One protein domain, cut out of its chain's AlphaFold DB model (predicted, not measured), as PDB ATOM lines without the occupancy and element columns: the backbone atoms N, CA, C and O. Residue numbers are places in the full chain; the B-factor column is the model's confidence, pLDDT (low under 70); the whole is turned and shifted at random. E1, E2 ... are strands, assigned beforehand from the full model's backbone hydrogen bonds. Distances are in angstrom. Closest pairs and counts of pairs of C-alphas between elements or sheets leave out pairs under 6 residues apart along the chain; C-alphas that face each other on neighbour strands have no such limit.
ATOM      1  N   THR A   2     169.392 186.914 135.169       70.88
ATOM      2  CA  THR A   2     168.979 185.814 136.048       70.88
ATOM      3  C   THR A   2     168.333 186.419 137.281       70.88
ATOM      4  O   THR A   2     168.906 187.333 137.869       70.88
ATOM      5  N   ALA A   3     167.144 185.953 137.652       70.56
ATOM      6  CA  ALA A   3     166.514 186.318 138.918       70.56
ATOM      7  C   ALA A   3     166.752 185.211 139.947       70.56
ATOM      8  O   ALA A   3     166.693 184.029 139.613       70.56
ATOM      9  N   LEU A   4     167.018 185.586 141.195       74.31
ATOM     10  CA  LEU A   4     167.233 184.645 142.290       74.31
ATOM     11  C   LEU A   4     166.040 184.685 143.235       74.31
ATOM     12  O   LEU A   4     165.596 185.763 143.628       74.31
ATOM     13  N   ILE A   5     165.531 183.509 143.599       74.50
ATOM     14  CA  ILE A   5     164.470 183.374 144.597       74.50
ATOM     15  C   ILE A   5     164.921 182.410 145.685       74.50
ATOM     16  O   ILE A   5     165.379 181.295 145.422       74.50
ATOM     17  N   TYR A   6     164.733 182.856 146.921       66.81
ATOM     18  CA  TYR A   6     164.790 182.029 148.111       66.81
ATOM     19  C   TYR A   6     163.352 181.756 148.574       66.81
ATOM     20  O   TYR A   6     162.579 182.699 148.737       66.81
ATOM     21  N   SER A   7     162.983 180.490 148.792       63.28
ATOM     22  CA  SER A   7     161.624 180.102 149.205       63.28
ATOM     23  C   SER A   7     161.590 179.497 150.612       63.28
ATOM     24  O   SER A   7     162.445 178.684 150.957       63.28
ATOM     25  N   ASP A   8     160.558 179.866 151.378       56.62
ATOM     26  CA  ASP A   8     160.174 179.269 152.662       56.62
ATOM     27  C   ASP A   8     158.717 178.812 152.593       56.62
ATOM     28  O   ASP A   8     157.801 179.588 152.868       56.62
ATOM     29  N   ASP A   9     158.485 177.553 152.241       59.44
ATOM     30  CA  ASP A   9     157.162 176.951 152.391       59.44
ATOM     31  C   ASP A   9     157.088 176.193 153.728       59.44
ATOM     32  O   ASP A   9     157.684 175.116 153.833       59.44
ATOM     33  N   PRO A  10     156.355 176.701 154.741       53.78
ATOM     34  CA  PRO A  10     156.272 176.097 156.074       53.78
ATOM     35  C   PRO A  10     155.655 174.687 156.092       53.78
ATOM     36  O   PRO A  10     155.694 174.025 157.130       53.78
ATOM     37  N   ALA A  11     155.094 174.199 154.981       57.47
ATOM     38  CA  ALA A  11     154.597 172.831 154.873       57.47
ATOM     39  C   ALA A  11     155.709 171.779 154.656       57.47
ATOM     40  O   ALA A  11     155.433 170.582 154.772       57.47
ATOM     41  N   LEU A  12     156.957 172.175 154.354       57.62
ATOM     42  CA  LEU A  12     158.021 171.257 153.920       57.62
ATOM     43  C   LEU A  12     159.314 171.412 154.731       57.62
ATOM     44  O   LEU A  12     160.257 172.088 154.322       57.62
ATOM     45  N   ALA A  13     159.388 170.662 155.838       52.09
ATOM     46  CA  ALA A  13     160.429 170.693 156.873       52.09
ATOM     47  C   ALA A  13     161.917 170.658 156.409       52.09
ATOM     48  O   ALA A  13     162.822 170.982 157.180       52.09
ATOM     49  N   LEU A  14     162.179 170.218 155.175       51.88
ATOM     50  CA  LEU A  14     163.515 169.993 154.605       51.88
ATOM     51  C   LEU A  14     163.747 170.721 153.266       51.88
ATOM     52  O   LEU A  14     164.870 170.726 152.769       51.88
ATOM     53  N   ALA A  15     162.732 171.378 152.691       53.50
ATOM     54  CA  ALA A  15     162.876 172.162 151.456       53.50
ATOM     55  C   ALA A  15     163.415 173.590 151.701       53.50
ATOM     56  O   ALA A  15     163.677 174.332 150.759       53.50
ATOM     57  N   TYR A  16     163.620 173.965 152.969       61.91
ATOM     58  CA  TYR A  16     163.805 175.336 153.478       61.91
ATOM     59  C   TYR A  16     165.072 176.095 153.096       61.91
ATOM     60  O   TYR A  16     165.404 177.103 153.718       61.91
ATOM     61  N   ARG A  17     165.857 175.574 152.170       74.94
ATOM     62  CA  ARG A  17     167.227 176.043 151.956       74.94
ATOM     63  C   ARG A  17     167.658 175.956 150.503       74.94
ATOM     64  O   ARG A  17     168.834 176.125 150.189       74.94
ATOM     65  N   VAL A  18     166.720 175.641 149.615       82.75
ATOM     66  CA  VAL A  18     167.019 175.574 148.194       82.75
ATOM     67  C   VAL A  18     167.030 176.994 147.653       82.75
ATOM     68  O   VAL A  18     166.058 177.736 147.788       82.75
ATOM     69  N   THR A  19     168.150 177.378 147.057       87.94
ATOM     70  CA  THR A  19     168.231 178.623 146.292       87.94
ATOM     71  C   THR A  19     167.938 178.289 144.842       87.94
ATOM     72  O   THR A  19     168.559 177.376 144.299       87.94
ATOM     73  N   TYR A  20     167.008 179.007 144.221       90.06
ATOM     74  CA  TYR A  20     166.669 178.823 142.815       90.06
ATOM     75  C   TYR A  20     167.117 180.020 141.985       90.06
ATOM     76  O   TYR A  20     167.108 181.161 142.451       90.06
ATOM     77  N   ALA A  21     167.456 179.746 140.731       91.94
ATOM     78  CA  ALA A  21     167.736 180.740 139.714       91.94
ATOM     79  C   ALA A  21     166.740 180.595 138.560       91.94
ATOM     80  O   ALA A  21     166.494 179.486 138.083       91.94
ATOM     81  N   LEU A  22     166.182 181.717 138.113       93.25
ATOM     82  CA  LEU A  22     165.350 181.829 136.922       93.25
ATOM     83  C   LEU A  22     166.158 182.487 135.810       93.25
ATOM     84  O   LEU A  22     166.540 183.653 135.930       93.25
ATOM     85  N   ASP A  23     166.380 181.761 134.722       92.94
ATOM     86  CA  ASP A  23     166.873 182.351 133.483       92.94
ATOM     87  C   ASP A  23     165.772 183.220 132.858       92.94
ATOM     88  O   ASP A  23     164.639 182.773 132.720       92.94
ATOM     89  N   LEU A  24     166.090 184.465 132.501       93.62
ATOM     90  CA  LEU A  24     165.169 185.405 131.851       93.62
ATOM     91  C   LEU A  24     165.556 185.688 130.394       93.62
ATOM     92  O   LEU A  24     165.133 186.694 129.823       93.62
ATOM     93  N   ARG A  25     166.431 184.879 129.784       93.81
ATOM     94  CA  ARG A  25     166.689 184.973 128.343       93.81
ATOM     95  C   ARG A  25     165.384 184.675 127.590       93.81
ATOM     96  O   ARG A  25     164.829 183.599 127.806       93.81
ATOM     97  N   PRO A  26     164.917 185.579 126.704       95.25
ATOM     98  CA  PRO A  26     163.660 185.384 125.990       95.25
ATOM     99  C   PRO A  26     163.600 184.033 125.267       95.25
ATOM    100  O   PRO A  26     164.459 183.744 124.430       95.25
ATOM    101  N   GLY A  27     162.595 183.217 125.588       95.62
ATOM    102  CA  GLY A  27     162.389 181.881 125.018       95.62
ATOM    103  C   GLY A  27     163.221 180.755 125.647       95.62
ATOM    104  O   GLY A  27     163.154 179.621 125.170       95.62
ATOM    105  N   ALA A  28     164.007 181.040 126.686       95.25
ATOM    106  CA  ALA A  28     164.776 180.063 127.458       95.25
ATOM    107  C   ALA A  28     164.447 180.121 128.962       95.25
ATOM    108  O   ALA A  28     165.223 179.643 129.795       95.25
ATOM    109  N   GLU A  29     163.305 180.714 129.316       97.31
ATOM    110  CA  GLU A  29     162.905 180.932 130.696       97.31
ATOM    111  C   GLU A  29     162.762 179.602 131.431       97.31
ATOM    112  O   GLU A  29     161.919 178.762 131.108       97.31
ATOM    113  N   SER A  30     163.627 179.385 132.417       96.12
ATOM    114  CA  SER A  30     163.701 178.110 133.118       96.12
ATOM    115  C   SER A  30     164.208 178.288 134.540       96.12
ATOM    116  O   SER A  30     165.107 179.084 134.814       96.12
ATOM    117  N   TRP A  31     163.598 177.532 135.453       94.62
ATOM    118  CA  TRP A  31     164.040 177.429 136.837       94.62
ATOM    119  C   TRP A  31     165.122 176.364 136.953       94.62
ATOM    120  O   TRP A  31     164.984 175.260 136.428       94.62
ATOM    121  N   SER A  32     166.172 176.677 137.698       93.31
ATOM    122  CA  SER A  32     167.214 175.730 138.074       93.31
ATOM    123  C   SER A  32     167.528 175.862 139.557       93.31
ATOM    124  O   SER A  32     167.402 176.937 140.148       93.31
ATOM    125  N   THR A  33     167.908 174.750 140.179       90.94
ATOM    126  CA  THR A  33     168.430 174.772 141.544       90.94
ATOM    127  C   THR A  33     169.856 175.301 141.508       90.94
ATOM    128  O   THR A  33     170.706 174.721 140.838       90.94
ATOM    129  N   LEU A  34     170.103 176.379 142.245       89.06
ATOM    130  CA  LEU A  34     171.415 176.990 142.391       89.06
ATOM    131  C   LEU A  34     172.193 176.347 143.545       89.06
ATOM    132  O   LEU A  34     173.304 175.878 143.346       89.06
ATOM    133  N   VAL A  35     171.574 176.260 144.728       85.44
ATOM    134  CA  VAL A  35     172.174 175.651 145.927       85.44
ATOM    135  C   VAL A  35     171.232 174.579 146.473       85.44
ATOM    136  O   VAL A  35     170.069 174.895 146.748       85.44
ATOM    137  N   PRO A  36     171.689 173.325 146.648       76.19
ATOM    138  CA  PRO A  36     170.904 172.277 147.294       76.19
ATOM    139  C   PRO A  36     170.602 172.610 148.760       76.19
ATOM    140  O   PRO A  36     171.416 173.221 149.446       76.19
ATOM    141  N   GLY A  37     169.456 172.149 149.269       73.25
ATOM    142  CA  GLY A  37     168.955 172.542 150.590       73.25
ATOM    143  C   GLY A  37     169.936 172.332 151.750       73.25
ATOM    144  O   GLY A  37     170.089 173.189 152.609       73.25
ATOM    145  N   GLU A  38     170.683 171.237 151.790       76.94
ATOM    146  CA  GLU A  38     171.589 170.978 152.922       76.94
ATOM    147  C   GLU A  38     172.759 171.974 153.018       76.94
ATOM    148  O   GLU A  38     173.334 172.145 154.093       76.94
ATOM    149  N   ALA A  39     173.061 172.682 151.927       80.81
ATOM    150  CA  ALA A  39     174.137 173.662 151.837       80.81
ATOM    151  C   ALA A  39     173.674 175.114 152.087       80.81
ATOM    152  O   ALA A  39     174.462 176.047 151.926       80.81
ATOM    153  N   GLY A  40     172.404 175.327 152.456       79.69
ATOM    154  CA  GLY A  40     171.870 176.650 152.788       79.69
ATOM    155  C   GLY A  40     171.992 177.038 154.267       79.69
ATOM    156  O   GLY A  40     172.318 176.192 155.113       79.69
ATOM    157  N   PRO A  41     171.684 178.306 154.613       83.50
ATOM    158  CA  PRO A  41     171.694 178.795 155.988       83.50
ATOM    159  C   PRO A  41     170.766 177.953 156.874       83.50
ATOM    160  O   PRO A  41     169.864 177.286 156.361       83.50
TER     161      PRO A  41
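What this domain is: This is residues 2 to 41 of the 192 residues of an uncharacterized protein of Polyangium fumosum (UniProt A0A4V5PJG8). A small sheet of three strands lies side by side, with E2 in the middle, E1 and E3 at its edges, and no named helix over either face. A long loop, residues 7 to 18, extends beyond one end of the sheet, where the tail of residues 36 to 41 also lies; the turn of residues 24 to 29 is at the other end. The printed part has 40 residues, with no named helix and three named strands, E1, E2 and E3 along the chain and in the same order across the antiparallel sheet. The class is all strand, though only 16 residues are in named elements. The whole is loose, with a radius of gyration of the C-alphas of 11.3 A, and flat, spanning 34 by 19 by 10 A.

Where its parts are: E2, residues 19 to 23, is 13.4 A long from first to last C-alpha. E1, residues 2 to 6, measures 13.3 A and begins with C-alpha 2 at (168.979, 185.814, 136.048). E3, residues 30 to 35, is the longest strand at 15.6 A and ends with C-alpha 35 at (172.174, 175.651, 145.927).

How they stand to each other: The strands form a meander, each the antiparallel neighbour of the one before. E1 and E2 are a hairpin at 155 degrees, with N 3 and O 22 within hydrogen-bond range at 2.9 A. E2 and E3 are a hairpin at 149 degrees; N 34 and O 19 are within hydrogen-bond range at 2.8 A. E2 is the inner strand.

The domain as a whole: The C-alphas of Ala 13 and Pro 26, the two farthest apart, are 34.4 A apart. The printed part has no cut. The link from E1 to E2 is long, with 12 residues; that from E2 to E3 is short, with 6. Mean pLDDT of the printed part is 78.2, and residues 6 to 16 are under 70.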